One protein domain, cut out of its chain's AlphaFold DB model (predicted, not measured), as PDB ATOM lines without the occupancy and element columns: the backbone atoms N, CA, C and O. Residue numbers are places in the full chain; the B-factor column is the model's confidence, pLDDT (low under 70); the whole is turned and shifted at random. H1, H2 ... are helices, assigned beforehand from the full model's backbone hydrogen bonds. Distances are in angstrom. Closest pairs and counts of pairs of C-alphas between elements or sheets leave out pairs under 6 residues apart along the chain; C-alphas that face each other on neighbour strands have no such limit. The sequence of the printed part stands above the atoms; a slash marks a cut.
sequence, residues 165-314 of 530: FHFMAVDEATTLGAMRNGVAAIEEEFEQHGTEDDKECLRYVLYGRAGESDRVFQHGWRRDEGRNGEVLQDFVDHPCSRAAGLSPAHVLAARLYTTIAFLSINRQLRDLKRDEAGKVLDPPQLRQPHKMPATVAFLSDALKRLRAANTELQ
ATOM      1  N   PHE A 165     139.177 174.651 151.000       93.62
ATOM      2  CA  PHE A 165     139.254 173.790 149.809       93.62
ATOM      3  C   PHE A 165     139.828 174.532 148.601       93.62
ATOM      4  O   PHE A 165     140.747 174.037 147.948       93.62
ATOM      5  N   HIS A 166     139.360 175.765 148.375       91.06
ATOM      6  CA  HIS A 166     139.910 176.637 147.344       91.06
ATOM      7  C   HIS A 166     141.400 176.899 147.582       91.06
ATOM      8  O   HIS A 166     142.205 176.773 146.661       91.06
ATOM      9  N   PHE A 167     141.785 177.204 148.827       90.88
ATOM     10  CA  PHE A 167     143.187 177.444 149.161       90.88
ATOM     11  C   PHE A 167     144.065 176.196 148.986       90.88
ATOM     12  O   PHE A 167     145.169 176.296 148.463       90.88
ATOM     13  N   MET A 168     143.563 175.012 149.346       94.75
ATOM     14  CA  MET A 168     144.245 173.734 149.116       94.75
ATOM     15  C   MET A 168     144.369 173.360 147.630       94.75
ATOM     16  O   MET A 168     145.047 172.380 147.323       94.75
ATOM     17  N   ALA A 169     143.752 174.129 146.724       94.75
ATOM     18  CA  ALA A 169     143.681 173.859 145.291       94.75
ATOM     19  C   ALA A 169     143.129 172.454 144.982       94.75
ATOM     20  O   ALA A 169     143.630 171.758 144.099       94.75
ATOM     21  N   VAL A 170     142.096 172.045 145.728       96.06
ATOM     22  CA  VAL A 170     141.389 170.769 145.558       96.06
ATOM     23  C   VAL A 170     139.909 171.001 145.280       96.06
ATOM     24  O   VAL A 170     139.344 172.027 145.659       96.06
ATOM     25  N   ASP A 171     139.275 170.027 144.635       96.25
ATOM     26  CA  ASP A 171     137.828 170.027 144.450       96.25
ATOM     27  C   ASP A 171     137.112 169.731 145.780       96.25
ATOM     28  O   ASP A 171     137.385 168.731 146.456       96.25
ATOM     29  N   GLU A 172     136.198 170.622 146.169       95.25
ATOM     30  CA  GLU A 172     135.467 170.526 147.436       95.25
ATOM     31  C   GLU A 172     134.557 169.294 147.463       95.25
ATOM     32  O   GLU A 172     134.564 168.553 148.445       95.25
ATOM     33  N   ALA A 173     133.828 169.016 146.378       96.44
ATOM     34  CA  ALA A 173     132.907 167.882 146.321       96.44
ATOM     35  C   ALA A 173     133.646 166.542 146.457       96.44
ATOM     36  O   ALA A 173     133.208 165.662 147.201       96.44
ATOM     37  N   THR A 174     134.795 166.411 145.796       96.50
ATOM     38  CA  THR A 174     135.673 165.241 145.882       96.50
ATOM     39  C   THR A 174     136.225 165.070 147.295       96.50
ATOM     40  O   THR A 174     136.152 163.976 147.855       96.50
ATOM     41  N   THR A 175     136.712 166.151 147.913       96.38
ATOM     42  CA  THR A 175     137.268 166.101 149.276       96.38
ATOM     43  C   THR A 175     136.195 165.741 150.305       96.38
ATOM     44  O   THR A 175     136.405 164.867 151.146       96.38
ATOM     45  N   LEU A 176     135.009 166.347 150.215       95.69
ATOM     46  CA  LEU A 176     133.864 166.006 151.064       95.69
ATOM     47  C   LEU A 176     133.376 164.569 150.823       95.69
ATOM     48  O   LEU A 176     132.925 163.910 151.758       95.69
ATOM     49  N   GLY A 177     133.483 164.073 149.588       96.75
ATOM     50  CA  GLY A 177     133.257 162.672 149.244       96.75
ATOM     51  C   GLY A 177     134.215 161.743 149.987       96.75
ATOM     52  O   GLY A 177     133.756 160.811 150.644       96.75
ATOM     53  N   ALA A 178     135.517 162.043 149.967       96.25
ATOM     54  CA  ALA A 178     136.537 161.285 150.695       96.25
ATOM     55  C   ALA A 178     136.309 161.311 152.215       96.25
ATOM     56  O   ALA A 178     136.407 160.277 152.871       96.25
ATOM     57  N   MET A 179     135.896 162.452 152.782       97.75
ATOM     58  CA  MET A 179     135.569 162.559 154.213       97.75
ATOM     59  C   MET A 179     134.440 161.610 154.659       97.75
ATOM     60  O   MET A 179     134.346 161.282 155.842       97.75
ATOM     61  N   ARG A 180     133.595 161.102 153.753       97.06
ATOM     62  CA  ARG A 180     132.588 160.083 154.110       97.06
ATOM     63  C   ARG A 180     133.218 158.759 154.543       97.06
ATOM     64  O   ARG A 180     132.597 158.035 155.313       97.06
ATOM     65  N   ASN A 181     134.451 158.484 154.116       98.06
ATOM     66  CA  ASN A 181     135.207 157.292 154.506       98.06
ATOM     67  C   ASN A 181     135.834 157.419 155.910       98.06
ATOM     68  O   ASN A 181     136.416 156.463 156.419       98.06
ATOM     69  N   GLY A 182     135.711 158.579 156.568       98.31
ATOM     70  CA  GLY A 182     136.128 158.759 157.958       98.31
ATOM     71  C   GLY A 182     137.627 158.536 158.171       98.31
ATOM     72  O   GLY A 182     138.453 159.172 157.523       98.31
ATOM     73  N   VAL A 183     137.970 157.649 159.111       98.62
ATOM     74  CA  VAL A 183     139.364 157.326 159.476       98.62
ATOM     75  C   VAL A 183     140.146 156.769 158.285       98.62
ATOM     76  O   VAL A 183     141.289 157.170 158.085       98.62
ATOM     77  N   ALA A 184     139.506 155.949 157.448       98.62
ATOM     78  CA  ALA A 184     140.155 155.328 156.297       98.62
ATOM     79  C   ALA A 184     140.695 156.362 155.294       98.62
ATOM     80  O   ALA A 184     141.745 156.143 154.703       98.62
ATOM     81  N   ALA A 185     140.031 157.518 155.147       98.62
ATOM     82  CA  ALA A 185     140.528 158.596 154.288       98.62
ATOM     83  C   ALA A 185     141.854 159.182 154.799       98.62
ATOM     84  O   ALA A 185     142.738 159.494 154.009       98.62
ATOM     85  N   ILE A 186     142.005 159.319 156.121       98.75
ATOM     86  CA  ILE A 186     143.245 159.814 156.733       98.75
ATOM     87  C   ILE A 186     144.349 158.759 156.599       98.75
ATOM     88  O   ILE A 186     145.478 159.101 156.255       98.75
ATOM     89  N   GLU A 187     144.036 157.483 156.841       98.75
ATOM     90  CA  GLU A 187     144.998 156.389 156.660       98.75
ATOM     91  C   GLU A 187     145.522 156.326 155.221       98.75
ATOM     92  O   GLU A 187     146.734 156.260 155.020       98.75
ATOM     93  N   GLU A 188     144.635 156.423 154.227       98.56
ATOM     94  CA  GLU A 188     145.003 156.414 152.810       98.56
ATOM     95  C   GLU A 188     145.921 157.593 152.440       98.56
ATOM     96  O   GLU A 188     146.964 157.390 151.814       98.56
ATOM     97  N   GLU A 189     145.594 158.814 152.877       98.50
ATOM     98  CA  GLU A 189     146.421 160.004 152.628       98.50
ATOM     99  C   GLU A 189     147.832 159.873 153.218       98.50
ATOM    100  O   GLU A 189     148.828 160.231 152.580       98.50
ATOM    101  N   PHE A 190     147.938 159.349 154.437       98.44
ATOM    102  CA  PHE A 190     149.222 159.139 155.101       98.44
ATOM    103  C   PHE A 190     150.002 157.969 154.502       98.44
ATOM    104  O   PHE A 190     151.228 158.042 154.431       98.44
ATOM    105  N   GLU A 191     149.335 156.919 154.031       98.19
ATOM    106  CA  GLU A 191     150.015 155.806 153.375       98.19
ATOM    107  C   GLU A 191     150.606 156.234 152.024       98.19
ATOM    108  O   GLU A 191     151.766 155.932 151.728       98.19
ATOM    109  N   GLN A 192     149.849 157.012 151.244       98.00
ATOM    110  CA  GLN A 192     150.267 157.488 149.924       98.00
ATOM    111  C   GLN A 192     151.295 158.627 149.982       98.00
ATOM    112  O   GLN A 192     152.144 158.744 149.092       98.00
ATOM    113  N   HIS A 193     151.210 159.508 150.983       97.62
ATOM    114  CA  HIS A 193     151.956 160.773 150.979       97.62
ATOM    115  C   HIS A 193     152.725 161.082 152.265       97.62
ATOM    116  O   HIS A 193     153.511 162.034 152.277       97.62
ATOM    117  N   GLY A 194     152.511 160.317 153.333       97.00
ATOM    118  CA  GLY A 194     153.214 160.482 154.599       97.00
ATOM    119  C   GLY A 194     154.662 160.004 154.532       97.00
ATOM    120  O   GLY A 194     155.006 159.040 153.849       97.00
ATOM    121  N   THR A 195     155.524 160.686 155.276       97.12
ATOM    122  CA  THR A 195     156.872 160.208 155.594       97.12
ATOM    123  C   THR A 195     156.817 159.050 156.597       97.12
ATOM    124  O   THR A 195     155.793 158.818 157.237       97.12
ATOM    125  N   GLU A 196     157.935 158.355 156.813       96.75
ATOM    126  CA  GLU A 196     158.007 157.294 157.832       96.75
ATOM    127  C   GLU A 196     157.655 157.788 159.243       96.75
ATOM    128  O   GLU A 196     156.996 157.080 160.005       96.75
ATOM    129  N   ASP A 197     158.031 159.026 159.578       95.00
ATOM    130  CA  ASP A 197     157.660 159.654 160.848       95.00
ATOM    131  C   ASP A 197     156.152 159.946 160.931       95.00
ATOM    132  O   ASP A 197     155.555 159.792 161.998       95.00
ATOM    133  N   ASP A 198     155.525 160.320 159.812       97.31
ATOM    134  CA  ASP A 198     154.079 160.554 159.738       97.31
ATOM    135  C   ASP A 198     153.310 159.243 159.921       97.31
ATOM    136  O   ASP A 198     152.376 159.180 160.722       97.31
ATOM    137  N   LYS A 199     153.738 158.179 159.230       98.31
ATOM    138  CA  LYS A 199     153.149 156.838 159.334       98.31
ATOM    139  C   LYS A 199     153.343 156.237 160.727       98.31
ATOM    140  O   LYS A 199     152.443 155.585 161.249       98.31
ATOM    141  N   GLU A 200     154.492 156.472 161.364       96.50
ATOM    142  CA  GLU A 200     154.715 156.080 162.761       96.50
ATOM    143  C   GLU A 200     153.761 156.812 163.708       96.50
ATOM    144  O   GLU A 200     153.130 156.175 164.550       96.50
ATOM    145  N   CYS A 201     153.599 158.127 163.542       97.12
ATOM    146  CA  CYS A 201     152.651 158.897 164.343       97.12
ATOM    147  C   CYS A 201     151.204 158.452 164.118       97.12
ATOM    148  O   CYS A 201     150.456 158.356 165.088       97.12
ATOM    149  N   LEU A 202     150.824 158.132 162.878       98.44
ATOM    150  CA  LEU A 202     149.517 157.565 162.552       98.44
ATOM    151  C   LEU A 202     149.278 156.251 163.290       98.44
ATOM    152  O   LEU A 202     148.283 156.134 164.003       98.44
ATOM    153  N   ARG A 203     150.207 155.292 163.182       98.38
ATOM    154  CA  ARG A 203     150.089 154.001 163.873       98.38
ATOM    155  C   ARG A 203     149.974 154.175 165.385       98.38
ATOM    156  O   ARG A 203     149.116 153.547 165.995       98.38
ATOM    157  N   TYR A 204     150.786 155.052 165.976       97.81
ATOM    158  CA  TYR A 204     150.712 155.344 167.407       97.81
ATOM    159  C   TYR A 204     149.354 155.933 167.807       97.81
ATOM    160  O   TYR A 204     148.761 155.489 168.782       97.81
ATOM    161  N   VAL A 205     148.838 156.917 167.067       98.19
ATOM    162  CA  VAL A 205     147.563 157.560 167.417       98.19
ATOM    163  C   VAL A 205     146.372 156.613 167.235       98.19
ATOM    164  O   VAL A 205     145.415 156.714 168.000       98.19
ATOM    165  N   LEU A 206     146.414 155.718 166.244       98.31
ATOM    166  CA  LEU A 206     145.349 154.748 165.976       98.31
ATOM    167  C   LEU A 206     145.342 153.583 166.966       98.31
ATOM    168  O   LEU A 206     144.285 153.218 167.477       98.31
ATOM    169  N   TYR A 207     146.512 152.991 167.199       97.81
ATOM    170  CA  TYR A 207     146.625 151.669 167.817       97.81
ATOM    171  C   TYR A 207     147.388 151.681 169.140       97.81
ATOM    172  O   TYR A 207     147.289 150.724 169.905       97.81
ATOM    173  N   GLY A 208     148.155 152.738 169.403       96.75
ATOM    174  CA  GLY A 208     148.960 152.848 170.606       96.75
ATOM    175  C   GLY A 208     148.167 153.297 171.830       96.75
ATOM    176  O   GLY A 208     147.111 153.931 171.729       96.75
ATOM    177  N   ARG A 209     148.705 152.989 173.008       97.56
ATOM    178  CA  ARG A 209     148.225 153.498 174.295       97.56
ATOM    179  C   ARG A 209     148.947 154.783 174.675       97.56
ATOM    180  O   ARG A 209     150.174 154.882 174.622       97.56
ATOM    181  N   ALA A 210     148.182 155.770 175.124       96.44
ATOM    182  CA  ALA A 210     148.703 157.045 175.584       96.44
ATOM    183  C   ALA A 210     149.746 156.853 176.705       96.44
ATOM    184  O   ALA A 210     149.435 156.371 177.790       96.44
ATOM    185  N   GLY A 211     150.990 157.243 176.428       93.56
ATOM    186  CA  GLY A 211     152.105 157.208 177.376       93.56
ATOM    187  C   GLY A 211     153.021 155.993 177.218       93.56
ATOM    188  O   GLY A 211     154.093 155.970 177.818       93.56
ATOM    189  N   GLU A 212     152.670 155.021 176.367       93.12
ATOM    190  CA  GLU A 212     153.486 153.812 176.160       93.12
ATOM    191  C   GLU A 212     154.787 154.094 175.388       93.12
ATOM    192  O   GLU A 212     155.736 153.316 175.428       93.12
ATOM    193  N   SER A 213     154.845 155.207 174.652       89.81
ATOM    194  CA  SER A 213     155.990 155.508 173.799       89.81
ATOM    195  C   SER A 213     157.169 156.054 174.610       89.81
ATOM    196  O   SER A 213     157.089 157.103 175.260       89.81
ATOM    197  N   ASP A 214     158.319 155.391 174.499       87.06
ATOM    198  CA  ASP A 214     159.602 155.888 175.016       87.06
ATOM    199  C   ASP A 214     160.290 156.878 174.063       87.06
ATOM    200  O   ASP A 214     161.345 157.439 174.378       87.06
ATOM    201  N   ARG A 215     159.700 157.124 172.884       88.94
ATOM    202  CA  ARG A 215     160.250 158.061 171.907       88.94
ATOM    203  C   ARG A 215     160.193 159.478 172.470       88.94
ATOM    204  O   ARG A 215     159.147 159.982 172.879       88.94
ATOM    205  N   VAL A 216     161.347 160.131 172.443       86.44
ATOM    206  CA  VAL A 216     161.508 161.514 172.876       86.44
ATOM    207  C   VAL A 216     161.492 162.432 171.658       86.44
ATOM    208  O   VAL A 216     162.230 162.226 170.694       86.44
ATOM    209  N   PHE A 217     160.661 163.464 171.726       84.50
ATOM    210  CA  PHE A 217     160.460 164.467 170.689       84.50
ATOM    211  C   PHE A 217     161.134 165.794 171.073       84.50
ATOM    212  O   PHE A 217     162.066 165.857 171.885       84.50
ATOM    213  N   GLN A 218     160.700 166.877 170.429       73.19
ATOM    214  CA  GLN A 218     161.226 168.224 170.619       73.19
ATOM    215  C   GLN A 218     161.260 168.594 172.111       73.19
ATOM    216  O   GLN A 218     160.372 168.240 172.882       73.19
ATOM    217  N   HIS A 219     162.325 169.279 172.527       74.44
ATOM    218  CA  HIS A 219     162.541 169.712 173.916       74.44
ATOM    219  C   HIS A 219     162.587 168.593 174.971       74.44
ATOM    220  O   HIS A 219     162.524 168.886 176.165       74.44
ATOM    221  N   GLY A 220     162.773 167.335 174.561       82.31
ATOM    222  CA  GLY A 220     162.863 166.214 175.492       82.31
ATOM    223  C   GLY A 220     161.506 165.654 175.917       82.31
ATOM    224  O   GLY A 220     161.457 164.885 176.872       82.31
ATOM    225  N   TRP A 221     160.422 166.044 175.244       85.19
ATOM    226  CA  TRP A 221     159.072 165.620 175.602       85.19
ATOM    227  C   TRP A 221     158.730 164.233 175.091       85.19
ATOM    228  O   TRP A 221     159.057 163.874 173.961       85.19
ATOM    229  N   ARG A 222     158.036 163.472 175.934       91.00
ATOM    230  CA  ARG A 222     157.417 162.205 175.556       91.00
ATOM    231  C   ARG A 222     155.975 162.452 175.141       91.00
ATOM    232  O   ARG A 222     155.339 163.390 175.630       91.00
ATOM    233  N   ARG A 223     155.480 161.620 174.223       92.69
ATOM    234  CA  ARG A 223     154.059 161.642 173.872       92.69
ATOM    235  C   ARG A 223     153.232 161.185 175.064       92.69
ATOM    236  O   ARG A 223     153.621 160.244 175.748       92.69
ATOM    237  N   ASP A 224     152.111 161.863 175.271       94.75
ATOM    238  CA  ASP A 224     151.085 161.547 176.254       94.75
ATOM    239  C   ASP A 224     151.662 161.366 177.674       94.75
ATOM    240  O   ASP A 224     151.210 160.536 178.455       94.75
ATOM    241  N   GLU A 225     152.692 162.148 178.017       91.19
ATOM    242  CA  GLU A 225     153.321 162.092 179.335       91.19
ATOM    243  C   GLU A 225     152.288 162.395 180.436       91.19
ATOM    244  O   GLU A 225     151.607 163.421 180.402       91.19
ATOM    245  N   GLY A 226     152.171 161.486 181.410       89.44
ATOM    246  CA  GLY A 226     151.207 161.588 182.511       89.44
ATOM    247  C   GLY A 226     149.796 161.079 182.196       89.44
ATOM    248  O   GLY A 226     148.889 161.325 182.989       89.44
ATOM    249  N   ARG A 227     149.596 160.398 181.062       93.06
ATOM    250  CA  ARG A 227     148.339 159.721 180.707       93.06
ATOM    251  C   ARG A 227     148.319 158.253 181.150       93.06
ATOM    252  O   ARG A 227     149.357 157.682 181.471       93.06
ATOM    253  N   ASN A 228     147.122 157.669 181.191       93.06
ATOM    254  CA  ASN A 228     146.830 156.365 181.792       93.06
ATOM    255  C   ASN A 228     146.571 155.274 180.740       93.06
ATOM    256  O   ASN A 228     145.744 154.388 180.951       93.06
ATOM    257  N   GLY A 229     147.261 155.321 179.598       96.00
ATOM    258  CA  GLY A 229     147.134 154.296 178.565       96.00
ATOM    259  C   GLY A 229     145.848 154.367 177.737       96.00
ATOM    260  O   GLY A 229     145.452 153.342 177.174       96.00
ATOM    261  N   GLU A 230     145.213 155.542 177.666       97.69
ATOM    262  CA  GLU A 230     144.042 155.824 176.831       97.69
ATOM    263  C   GLU A 230     144.308 155.472 175.362       97.69
ATOM    264  O   GLU A 230     145.359 155.802 174.804       97.69
ATOM    265  N   VAL A 231     143.335 154.839 174.714       98.25
ATOM    266  CA  VAL A 231     143.346 154.559 173.272       98.25
ATOM    267  C   VAL A 231     142.542 155.617 172.514       98.25
ATOM    268  O   VAL A 231     141.855 156.444 173.117       98.25
ATOM    269  N   LEU A 232     142.582 155.603 171.175       98.38
ATOM    270  CA  LEU A 232     141.854 156.576 170.348       98.38
ATOM    271  C   LEU A 232     140.374 156.708 170.745       98.38
ATOM    272  O   LEU A 232     139.858 157.823 170.822       98.38
ATOM    273  N   GLN A 233     139.715 155.582 171.031       98.44
ATOM    274  CA  GLN A 233     138.304 155.548 171.407       98.44
ATOM    275  C   GLN A 233     138.020 156.327 172.702       98.44
ATOM    276  O   GLN A 233     137.031 157.052 172.756       98.44
ATOM    277  N   ASP A 234     138.916 156.304 173.691       98.44
ATOM    278  CA  ASP A 234     138.746 157.079 174.929       98.44
ATOM    279  C   ASP A 234     138.753 158.593 174.654       98.44
ATOM    280  O   ASP A 234     137.997 159.358 175.256       98.44
ATOM    281  N   PHE A 235     139.562 159.045 173.688       98.19
ATOM    282  CA  PHE A 235     139.562 160.442 173.245       98.19
ATOM    283  C   PHE A 235     138.298 160.805 172.461       98.19
ATOM    284  O   PHE A 235     137.837 161.946 172.552       98.19
ATOM    285  N   VAL A 236     137.717 159.861 171.718       98.38
ATOM    286  CA  VAL A 236     136.408 160.024 171.057       98.38
ATOM    287  C   VAL A 236     135.287 160.126 172.089       98.38
ATOM    288  O   VAL A 236     134.439 161.015 171.995       98.38
ATOM    289  N   ASP A 237     135.336 159.294 173.124       97.38
ATOM    290  CA  ASP A 237     134.360 159.267 174.213       97.38
ATOM    291  C   ASP A 237     134.583 160.359 175.265       97.38
ATOM    292  O   ASP A 237     133.777 160.526 176.186       97.38
ATOM    293  N   HIS A 238     135.629 161.171 175.126       94.94
ATOM    294  CA  HIS A 238     135.862 162.282 176.030       94.94
ATOM    295  C   HIS A 238     134.657 163.252 176.023       94.94
ATOM    296  O   HIS A 238     134.143 163.596 174.951       94.94
ATOM    297  N   PRO A 239     134.194 163.761 177.188       91.69
ATOM    298  CA  PRO A 239     133.023 164.636 177.256       91.69
ATOM    299  C   PRO A 239     133.088 165.846 176.318       91.69
ATOM    300  O   PRO A 239     132.073 166.206 175.726       91.69
ATOM    301  N   CYS A 240     134.273 166.439 176.135       90.38
ATOM    302  CA  CYS A 240     134.456 167.551 175.199       90.38
ATOM    303  C   CYS A 240     134.312 167.121 173.728       90.38
ATOM    304  O   CYS A 240     133.717 167.867 172.955       90.38
ATOM    305  N   SER A 241     134.793 165.931 173.348       95.56
ATOM    306  CA  SER A 241     134.638 165.387 171.989       95.56
ATOM    307  C   SER A 241     133.170 165.127 171.675       95.56
ATOM    308  O   SER A 241     132.676 165.559 170.633       95.56
ATOM    309  N   ARG A 242     132.443 164.503 172.612       95.06
ATOM    310  CA  ARG A 242     131.006 164.241 172.466       95.06
ATOM    311  C   ARG A 242     130.185 165.524 172.416       95.06
ATOM    312  O   ARG A 242     129.329 165.652 171.550       95.06
ATOM    313  N   ALA A 243     130.474 166.488 173.293       90.19
ATOM    314  CA  ALA A 243     129.802 167.789 173.285       90.19
ATOM    315  C   ALA A 243     130.041 168.559 171.974       90.19
ATOM    316  O   ALA A 243     129.149 169.248 171.495       90.19
ATOM    317  N   ALA A 244     131.222 168.413 171.370       94.62
ATOM    318  CA  ALA A 244     131.547 168.985 170.065       94.62
ATOM    319  C   ALA A 244     131.044 168.151 168.871       94.62
ATOM    320  O   ALA A 244     131.166 168.590 167.729       94.62
ATOM    321  N   GLY A 245     130.491 166.956 169.097       96.69
ATOM    322  CA  GLY A 245     130.086 166.052 168.021       96.69
ATOM    323  C   GLY A 245     131.255 165.659 167.114       96.69
ATOM    324  O   GLY A 245     131.106 165.655 165.889       96.69
ATOM    325  N   LEU A 246     132.431 165.402 167.696       98.19
ATOM    326  CA  LEU A 246     133.595 164.927 166.954       98.19
ATOM    327  C   LEU A 246     133.434 163.445 166.604       98.19
ATOM    328  O   LEU A 246     133.157 162.616 167.466       98.19
ATOM    329  N   SER A 247     133.659 163.110 165.336       98.50
ATOM    330  CA  SER A 247     133.814 161.716 164.898       98.50
ATOM    331  C   SER A 247     135.234 161.196 165.188       98.50
ATOM    332  O   SER A 247     136.140 162.003 165.423       98.50
ATOM    333  N   PRO A 248     135.483 159.875 165.086       98.81
ATOM    334  CA  PRO A 248     136.833 159.320 165.207       98.81
ATOM    335  C   PRO A 248     137.861 159.976 164.277       98.81
ATOM    336  O   PRO A 248     138.982 160.240 164.696       98.81
ATOM    337  N   ALA A 249     137.465 160.335 163.050       98.81
ATOM    338  CA  ALA A 249     138.342 161.009 162.092       98.81
ATOM    339  C   ALA A 249     138.730 162.434 162.533       98.81
ATOM    340  O   ALA A 249     139.877 162.842 162.365       98.81
ATOM    341  N   HIS A 250     137.809 163.174 163.160       98.75
ATOM    342  CA  HIS A 250     138.109 164.495 163.725       98.75
ATOM    343  C   HIS A 250     139.137 164.399 164.852       98.75
ATOM    344  O   HIS A 250     140.098 165.168 164.894       98.75
ATOM    345  N   VAL A 251     138.928 163.444 165.763       98.75
ATOM    346  CA  VAL A 251     139.843 163.184 166.876       98.75
ATOM    347  C   VAL A 251     141.205 162.771 166.332       98.75
ATOM    348  O   VAL A 251     142.203 163.379 166.704       98.75
ATOM    349  N   LEU A 252     141.251 161.822 165.394       98.81
ATOM    350  CA  LEU A 252     142.480 161.372 164.745       98.81
ATOM    351  C   LEU A 252     143.254 162.532 164.101       98.81
ATOM    352  O   LEU A 252     144.430 162.710 164.408       98.81
ATOM    353  N   ALA A 253     142.599 163.357 163.277       98.75
ATOM    354  CA  ALA A 253     143.230 164.504 162.623       98.75
ATOM    355  C   ALA A 253     143.789 165.519 163.636       98.75
ATOM    356  O   ALA A 253     144.922 165.986 163.494       98.75
ATOM    357  N   ALA A 254     143.030 165.826 164.695       98.50
ATOM    358  CA  ALA A 254     143.470 166.724 165.762       98.50
ATOM    359  C   ALA A 254     144.661 166.154 166.549       98.50
ATOM    360  O   ALA A 254     145.638 166.868 166.771       98.50
ATOM    361  N   ARG A 255     144.620 164.868 166.929       98.06
ATOM    362  CA  ARG A 255     145.728 164.187 167.618       98.06
ATOM    363  C   ARG A 255     146.985 164.181 166.744       98.06
ATOM    364  O   ARG A 255     148.040 164.623 167.199       98.06
ATOM    365  N   LEU A 256     146.867 163.763 165.482       98.12
ATOM    366  CA  LEU A 256     147.962 163.736 164.506       98.12
ATOM    367  C   LEU A 256     148.628 165.099 164.343       98.12
ATOM    368  O   LEU A 256     149.856 165.182 164.377       98.12
ATOM    369  N   TYR A 257     147.838 166.168 164.243       98.00
ATOM    370  CA  TYR A 257     148.353 167.531 164.130       98.00
ATOM    371  C   TYR A 257     149.247 167.948 165.308       98.00
ATOM    372  O   TYR A 257     150.127 168.784 165.144       98.00
ATOM    373  N   THR A 258     149.070 167.373 166.496       96.75
ATOM    374  CA  THR A 258     149.940 167.691 167.643       96.75
ATOM    375  C   THR A 258     151.257 166.907 167.646       96.75
ATOM    376  O   THR A 258     152.192 167.281 168.351       96.75
ATOM    377  N   THR A 259     151.365 165.849 166.837       95.50
ATOM    378  CA  THR A 259     152.599 165.066 166.644       95.50
ATOM    379  C   THR A 259     153.534 165.734 165.633       95.50
ATOM    380  O   THR A 259     153.227 166.809 165.131       95.50
ATOM    381  N   ILE A 260     154.658 165.102 165.271       93.19
ATOM    382  CA  ILE A 260     155.552 165.622 164.221       93.19
ATOM    383  C   ILE A 260     154.886 165.693 162.832       93.19
ATOM    384  O   ILE A 260     155.334 166.482 161.996       93.19
ATOM    385  N   ALA A 261     153.773 164.973 162.628       95.81
ATOM    386  CA  ALA A 261     152.998 164.987 161.387       95.81
ATOM    387  C   ALA A 261     152.458 166.371 161.002       95.81
ATOM    388  O   ALA A 261     152.195 166.642 159.828       95.81
ATOM    389  N   PHE A 262     152.383 167.301 161.961       94.69
ATOM    390  CA  PHE A 262     152.076 168.705 161.688       94.69
ATOM    391  C   PHE A 262     152.980 169.313 160.610       94.69
ATOM    392  O   PHE A 262     152.562 170.238 159.919       94.69
ATOM    393  N   LEU A 263     154.222 168.832 160.461       92.81
ATOM    394  CA  LEU A 263     155.138 169.317 159.433       92.81
ATOM    395  C   LEU A 263     154.603 169.008 158.038       92.81
ATOM    396  O   LEU A 263     154.557 169.912 157.209       92.81
ATOM    397  N   SER A 264     154.183 167.771 157.782       95.06
ATOM    398  CA  SER A 264     153.658 167.350 156.479       95.06
ATOM    399  C   SER A 264     152.314 168.004 156.162       95.06
ATOM    400  O   SER A 264     152.089 168.393 155.014       95.06
ATOM    401  N   ILE A 265     151.490 168.229 157.194       95.69
ATOM    402  CA  ILE A 265     150.213 168.952 157.106       95.69
ATOM    403  C   ILE A 265     150.444 170.447 156.807       95.69
ATOM    404  O   ILE A 265     149.891 171.000 155.865       95.69
ATOM    405  N   ASN A 266     151.290 171.141 157.575       95.00
ATOM    406  CA  ASN A 266     151.415 172.600 157.472       95.00
ATOM    407  C   ASN A 266     152.418 173.082 156.418       95.00
ATOM    408  O   ASN A 266     152.281 174.203 155.929       95.00
ATOM    409  N   ARG A 267     153.468 172.314 156.090       92.38
ATOM    410  CA  ARG A 267     154.495 172.773 155.133       92.38
ATOM    411  C   ARG A 267     153.917 172.976 153.741       92.38
ATOM    412  O   ARG A 267     154.274 173.957 153.101       92.38
ATOM    413  N   GLN A 268     153.017 172.101 153.301       91.31
ATOM    414  CA  GLN A 268     152.375 172.220 151.991       91.31
ATOM    415  C   GLN A 268     151.484 173.460 151.912       91.31
ATOM    416  O   GLN A 268     151.568 174.190 150.934       91.31
ATOM    417  N   LEU A 269     150.745 173.781 152.981       91.56
ATOM    418  CA  LEU A 269     149.957 175.021 153.087       91.56
ATOM    419  C   LEU A 269     150.811 176.304 153.053       91.56
ATOM    420  O   LEU A 269     150.277 177.402 152.919       91.56
ATOM    421  N   ARG A 270     152.137 176.181 153.187       90.19
ATOM    422  CA  ARG A 270     153.113 177.279 153.133       90.19
ATOM    423  C   ARG A 270     154.008 177.218 151.891       90.19
ATOM    424  O   ARG A 270     154.852 178.098 151.719       90.19
ATOM    425  N   ASP A 271     153.855 176.205 151.036       91.69
ATOM    426  CA  ASP A 271     154.604 176.100 149.785       91.69
ATOM    427  C   ASP A 271     153.866 176.838 148.668       91.69
ATOM    428  O   ASP A 271     152.993 176.304 147.984       91.69
ATOM    429  N   LEU A 272     154.219 178.109 148.520       91.69
ATOM    430  CA  LEU A 272     153.524 179.044 147.649       91.69
ATOM    431  C   LEU A 272     154.247 179.231 146.322       91.69
ATOM    432  O   LEU A 272     155.482 179.212 146.251       91.69
ATOM    433  N   LYS A 273     153.459 179.498 145.279       92.19
ATOM    434  CA  LYS A 273     153.962 179.984 143.997       92.19
ATOM    435  C   LYS A 273     154.654 181.330 144.180       92.19
ATOM    436  O   LYS A 273     154.212 182.183 144.956       92.19
ATOM    437  N   ARG A 274     155.732 181.509 143.425       92.75
ATOM    438  CA  ARG A 274     156.521 182.737 143.377       92.75
ATOM    439  C   ARG A 274     156.669 183.188 141.930       92.75
ATOM    440  O   ARG A 274     156.670 182.341 141.038       92.75
ATOM    441  N   ASP A 275     156.751 184.493 141.720       92.31
ATOM    442  CA  ASP A 275     157.083 185.081 140.424       92.31
ATOM    443  C   ASP A 275     158.573 184.893 140.082       92.31
ATOM    444  O   ASP A 275     159.347 184.325 140.859       92.31
ATOM    445  N   GLU A 276     158.981 185.374 138.907       93.25
ATOM    446  CA  GLU A 276     160.371 185.315 138.435       93.25
ATOM    447  C   GLU A 276     161.351 186.053 139.365       93.25
ATOM    448  O   GLU A 276     162.523 185.690 139.443       93.25
ATOM    449  N   ALA A 277     160.870 187.045 140.121       90.56
ATOM    450  CA  ALA A 277     161.647 187.783 141.114       90.56
ATOM    451  C   ALA A 277     161.706 187.073 142.482       90.56
ATOM    452  O   ALA A 277     162.319 187.579 143.424       90.56
ATOM    453  N   GLY A 278     161.074 185.903 142.621       87.25
ATOM    454  CA  GLY A 278     161.024 185.133 143.860       87.25
ATOM    455  C   GLY A 278     160.007 185.650 144.884       87.25
ATOM    456  O   GLY A 278     159.971 185.142 146.013       87.25
ATOM    457  N   LYS A 279     159.155 186.615 144.526       86.00
ATOM    458  CA  LYS A 279     158.094 187.142 145.389       86.00
ATOM    459  C   LYS A 279     156.875 186.224 145.339       86.00
ATOM    460  O   LYS A 279     156.523 185.698 144.291       86.00
ATOM    461  N   VAL A 280     156.231 186.007 146.485       86.62
ATOM    462  CA  VAL A 280     154.979 185.233 146.566       86.62
ATOM    463  C   VAL A 280     153.900 185.912 145.718       86.62
ATOM    464  O   VAL A 280     153.749 187.132 145.793       86.62
ATOM    465  N   LEU A 281     153.167 185.125 144.922       86.44
ATOM    466  CA  LEU A 281     152.060 185.641 144.114       86.44
ATOM    467  C   LEU A 281     150.956 186.243 144.996       86.44
ATOM    468  O   LEU A 281     150.693 185.746 146.090       86.44
ATOM    469  N   ASP A 282     150.294 187.284 144.490       82.44
ATOM    470  CA  ASP A 282     149.138 187.920 145.128       82.44
ATOM    471  C   ASP A 282     147.917 187.807 144.186       82.44
ATOM    472  O   ASP A 282     147.968 188.349 143.078       82.44
ATOM    473  N   PRO A 283     146.847 187.071 144.553       83.44
ATOM    474  CA  PRO A 283     146.657 186.374 145.824       83.44
ATOM    475  C   PRO A 283     147.576 185.146 145.990       83.44
ATOM    476  O   PRO A 283     147.973 184.534 144.990       83.44
ATOM    477  N   PRO A 284     147.866 184.734 147.240       86.69
ATOM    478  CA  PRO A 284     148.681 183.558 147.529       86.69
ATOM    479  C   PRO A 284     148.071 182.284 146.955       86.69
ATOM    480  O   PRO A 284     146.899 181.985 147.178       86.69
ATOM    481  N   GLN A 285     148.890 181.505 146.255       89.31
ATOM    482  CA  GLN A 285     148.491 180.230 145.664       89.31
ATOM    483  C   GLN A 285     149.503 179.154 146.022       89.31
ATOM    484  O   GLN A 285     150.711 179.395 145.938       89.31
ATOM    485  N   LEU A 286     149.021 177.959 146.360       91.88
ATOM    486  CA  LEU A 286     149.895 176.811 146.567       91.88
ATOM    487  C   LEU A 286     150.608 176.430 145.271       91.88
ATOM    488  O   LEU A 286     150.050 176.520 144.174       91.88
ATOM    489  N   ARG A 287     151.856 175.980 145.404       93.44
ATOM    490  CA  ARG A 287     152.656 175.468 144.288       93.44
ATOM    491  C   ARG A 287     152.005 174.244 143.650       93.44
ATOM    492  O   ARG A 287     152.054 174.097 142.432       93.44
ATOM    493  N   GLN A 288     151.412 173.386 144.472       94.88
ATOM    494  CA  GLN A 288     150.719 172.163 144.079       94.88
ATOM    495  C   GLN A 288     149.477 171.973 144.961       94.88
ATOM    496  O   GLN A 288     149.460 172.502 146.076       94.88
ATOM    497  N   PRO A 289     148.460 171.222 144.496       96.81
ATOM    498  CA  PRO A 289     147.353 170.797 145.345       96.81
ATOM    499  C   PRO A 289     147.845 170.119 146.625       96.81
ATOM    500  O   PRO A 289     148.838 169.384 146.607       96.81
ATOM    501  N   HIS A 290     147.156 170.371 147.736       97.19
ATOM    502  CA  HIS A 290     147.498 169.760 149.015       97.19
ATOM    503  C   HIS A 290     147.320 168.239 148.940       97.19
ATOM    504  O   HIS A 290     146.281 167.766 148.490       97.19
ATOM    505  N   LYS A 291     148.310 167.471 149.406       97.62
ATOM    506  CA  LYS A 291     148.294 165.999 149.319       97.62
ATOM    507  C   LYS A 291     147.443 165.304 150.383       97.62
ATOM    508  O   LYS A 291     147.125 164.139 150.227       97.62
ATOM    509  N   MET A 292     147.105 165.994 151.470       97.69
ATOM    510  CA  MET A 292     146.279 165.442 152.559       97.69
ATOM    511  C   MET A 292     145.017 166.297 152.809       97.69
ATOM    512  O   MET A 292     144.890 166.909 153.877       97.69
ATOM    513  N   PRO A 293     144.167 166.523 151.788       97.88
ATOM    514  CA  PRO A 293     143.052 167.461 151.881       97.88
ATOM    515  C   PRO A 293     141.948 167.026 152.857       97.88
ATOM    516  O   PRO A 293     141.413 167.881 153.564       97.88
ATOM    517  N   ALA A 294     141.625 165.736 152.957       98.38
ATOM    518  CA  ALA A 294     140.647 165.210 153.907       98.38
ATOM    519  C   ALA A 294     141.147 165.360 155.349       98.38
ATOM    520  O   ALA A 294     140.387 165.811 156.206       98.38
ATOM    521  N   THR A 295     142.429 165.089 155.621       98.56
ATOM    522  CA  THR A 295     143.038 165.325 156.941       98.56
ATOM    523  C   THR A 295     142.922 166.793 157.355       98.56
ATOM    524  O   THR A 295     142.482 167.091 158.468       98.56
ATOM    525  N   VAL A 296     143.285 167.731 156.471       97.94
ATOM    526  CA  VAL A 296     143.180 169.175 156.756       97.94
ATOM    527  C   VAL A 296     141.722 169.597 156.937       97.94
ATOM    528  O   VAL A 296     141.426 170.402 157.823       97.94
ATOM    529  N   ALA A 297     140.802 169.044 156.145       97.38
ATOM    530  CA  ALA A 297     139.377 169.328 156.260       97.38
ATOM    531  C   ALA A 297     138.796 168.826 157.593       97.38
ATOM    532  O   ALA A 297     138.140 169.604 158.289       97.38
ATOM    533  N   PHE A 298     139.103 167.592 158.009       98.44
ATOM    534  CA  PHE A 298     138.724 167.070 159.327       98.44
ATOM    535  C   PHE A 298     139.324 167.887 160.465       98.44
ATOM    536  O   PHE A 298     138.624 168.188 161.428       98.44
ATOM    537  N   LEU A 299     140.597 168.277 160.365       98.19
ATOM    538  CA  LEU A 299     141.231 169.129 161.366       98.19
ATOM    539  C   LEU A 299     140.510 170.480 161.468       98.19
ATOM    540  O   LEU A 299     140.156 170.908 162.563       98.19
ATOM    541  N   SER A 300     140.254 171.137 160.338       95.81
ATOM    542  CA  SER A 300     139.559 172.426 160.298       95.81
ATOM    543  C   SER A 300     138.148 172.328 160.894       95.81
ATOM    544  O   SER A 300     137.790 173.138 161.753       95.81
ATOM    545  N   ASP A 301     137.374 171.301 160.522       96.44
ATOM    546  CA  ASP A 301     136.028 171.078 161.067       96.44
ATOM    547  C   ASP A 301     136.065 170.738 162.569       96.44
ATOM    548  O   ASP A 301     135.276 171.269 163.354       96.44
ATOM    549  N   ALA A 302     137.050 169.951 163.020       97.38
ATOM    550  CA  ALA A 302     137.243 169.638 164.437       97.38
ATOM    551  C   ALA A 302     137.499 170.906 165.267       97.38
ATOM    552  O   ALA A 302     136.875 171.105 166.312       97.38
ATOM    553  N   LEU A 303     138.379 171.795 164.792       95.44
ATOM    554  CA  LEU A 303     138.689 173.058 165.468       95.44
ATOM    555  C   LEU A 303     137.457 173.970 165.555       95.44
ATOM    556  O   LEU A 303     137.230 174.604 166.591       95.44
ATOM    557  N   LYS A 304     136.630 174.022 164.504       93.25
ATOM    558  CA  LYS A 304     135.362 174.770 164.509       93.25
ATOM    559  C   LYS A 304     134.388 174.221 165.554       93.25
ATOM    560  O   LYS A 304     133.896 174.979 166.393       93.25
ATOM    561  N   ARG A 305     134.169 172.904 165.559       94.19
ATOM    562  CA  ARG A 305     133.276 172.204 166.497       94.19
ATOM    563  C   ARG A 305     133.701 172.356 167.957       94.19
ATOM    564  O   ARG A 305     132.877 172.676 168.813       94.19
ATOM    565  N   LEU A 306     134.994 172.201 168.247       92.31
ATOM    566  CA  LEU A 306     135.539 172.353 169.601       92.31
ATOM    567  C   LEU A 306     135.314 173.758 170.168       92.31
ATOM    568  O   LEU A 306     134.995 173.918 171.347       92.31
ATOM    569  N   ARG A 307     135.432 174.792 169.330       89.38
ATOM    570  CA  ARG A 307     135.169 176.180 169.736       89.38
ATOM    571  C   ARG A 307     133.690 176.418 170.048       89.38
ATOM    572  O   ARG A 307     133.373 177.088 171.035       89.38
ATOM    573  N   ALA A 308     132.789 175.835 169.256       84.88
ATOM    574  CA  ALA A 308     131.355 175.884 169.531       84.88
ATOM    575  C   ALA A 308     131.023 175.219 170.881       84.88
ATOM    576  O   ALA A 308     130.402 175.850 171.737       84.88
ATOM    577  N   ALA A 309     131.544 174.015 171.138       83.19
ATOM    578  CA  ALA A 309     131.306 173.295 172.392       83.19
ATOM    579  C   ALA A 309     131.879 174.007 173.628       83.19
ATOM    580  O   ALA A 309     131.220 174.090 174.668       83.19
ATOM    581  N   ASN A 310     133.081 174.588 173.525       72.75
ATOM    582  CA  ASN A 310     133.673 175.362 174.621       72.75
ATOM    583  C   ASN A 310     132.786 176.546 175.032       72.75
ATOM    584  O   ASN A 310     132.687 176.865 176.220       72.75
ATOM    585  N   THR A 311     132.082 177.152 174.076       67.88
ATOM    586  CA  THR A 311     131.102 178.210 174.349       67.88
ATOM    587  C   THR A 311     129.943 177.694 175.200       67.88
ATOM    588  O   THR A 311     129.526 178.349 176.158       67.88
ATOM    589  N   GLU A 312     129.415 176.517 174.874       67.56
ATOM    590  CA  GLU A 312     128.287 175.916 175.587       67.56
ATOM    591  C   GLU A 312     128.666 175.484 177.005       67.56
ATOM    592  O   GLU A 312     127.936 175.785 177.952       67.56
ATOM    593  N   LEU A 313     129.844 174.882 177.183       64.69
ATOM    594  CA  LEU A 313     130.367 174.500 178.500       64.69
ATOM    595  C   LEU A 313     130.624 175.726 179.393       64.69
ATOM    596  O   LEU A 313     130.270 175.734 180.581       64.69
ATOM    597  N   GLN A 314     131.180 176.805 178.834       63.44
ATOM    598  CA  GLN A 314     131.352 178.068 179.558       63.44
ATOM    599  C   GLN A 314     130.003 178.712 179.918       63.44
ATOM    600  O   GLN A 314     129.818 179.174 181.046       63.44
TER     601      GLN A 314
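This is residues 165 to 314 of the 530 residues of the protein "Hypothetical protein" of Chrysotila carterae (UniProt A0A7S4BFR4). A helix near the middle, H6, is crossed nearly at a right angle by the long helix H8 on one side, while the helical hairpin H2 and H3 packs on its other side; H2, H3 and H6 form a small bundle in which H6 is steeply tilted to both helices of the hairpin, and two long loops, residues 208 to 231 and residues 269 to 292, reach to opposite ends of the longest axis. H1 meets the beginning of H8, the short H4 and H5 lie by H6 and the later part of H8, and H7 comes near H3, H6 and H8 without clearly touching them. The printed part has 150 residues with eight named helices, H1 to H8 in chain order, and no named strand; the class is all helix, with 81 residues in the helices. The whole is compact, with a radius of gyration of the C-alphas of 16.7 A and spans of 54 by 36 by 30 A.

The longest helix is H8, residues 293 to 314. With residues 295 to 303 alone it touches H6, residues 248 to 258, about perpendicular at 84 degrees; the closest C-alphas are those of His 250 and Phe 298, 5.1 A apart. H6 and H8 are the hubs, touching four helices each. H8 touches H1, residues 172 to 179, with residues 293 to 298 alone, about perpendicular at 78 degrees, closest at the C-alphas of Met 179 and Ala 294, 5.7 A. With residues 294 to 295 alone H8 touches H2, residues 183 to 193, at a steep tilt of 43 degrees, opposite ways; the closest C-alphas, of Ile 186 and Thr 295, are 5.5 A apart. H2 and H3, residues 196 to 207, form a helical hairpin at a shallow tilt of 15 degrees, opposite ways, with the closest C-alphas, of Phe 190 and Lys 199, 6.2 A apart; H3 touches H2 with residues 198 to 202 alone. H2, H3 and H6 are an up and down bundle, each running against the one before it in the chain. H3 touches H6 with residues 201 to 206 alone, at a steep tilt of 45 degrees, and the closest C-alphas, of Leu 202 and Leu 256, are 6.7 A apart. H4, residues 232 to 236, touches H6, closest at the C-alphas of Val 236 and Pro 248, 5.9 A. H5, residues 239 to 243, touches residues 306 to 310 of H8 alone, closest at the C-alphas of Ala 243 and Ala 309, 5.8 A. H7, residues 262 to 268, is close to H6 but not clearly touching, with the closest C-alphas, of Leu 256 and Phe 262, 7.0 A apart. Among the pairs that are apart are H3 and H8. In H1, H2, H3, H4, H5, H6 and H8 every O i to N i+4 pair is within hydrogen-bond range; in H7 2 of 3 are.

H8 runs 31.9 A from C-alpha 293 at (143.052, 167.461, 151.881) to C-alpha 314 at (131.352, 178.068, 179.558). H3 is 16.2 A long, H6 15.7 A and H2 15.6 A. H1 begins at C-alpha 172, (135.467, 170.526, 147.436), and is 10.5 A long. H7 measures 10.3 A, H4 6.5 A and H5 6.0 A.

The two C-alphas farthest apart, those of Asn 228 and Glu 276, are 53.9 A apart. The links H3 to H4 and H7 to H8 are long, with 24 residues each; the other five are tight. The printed part has no cut. The mean pLDDT of the printed part is 93.5, and residues 311 to 314 are under 70.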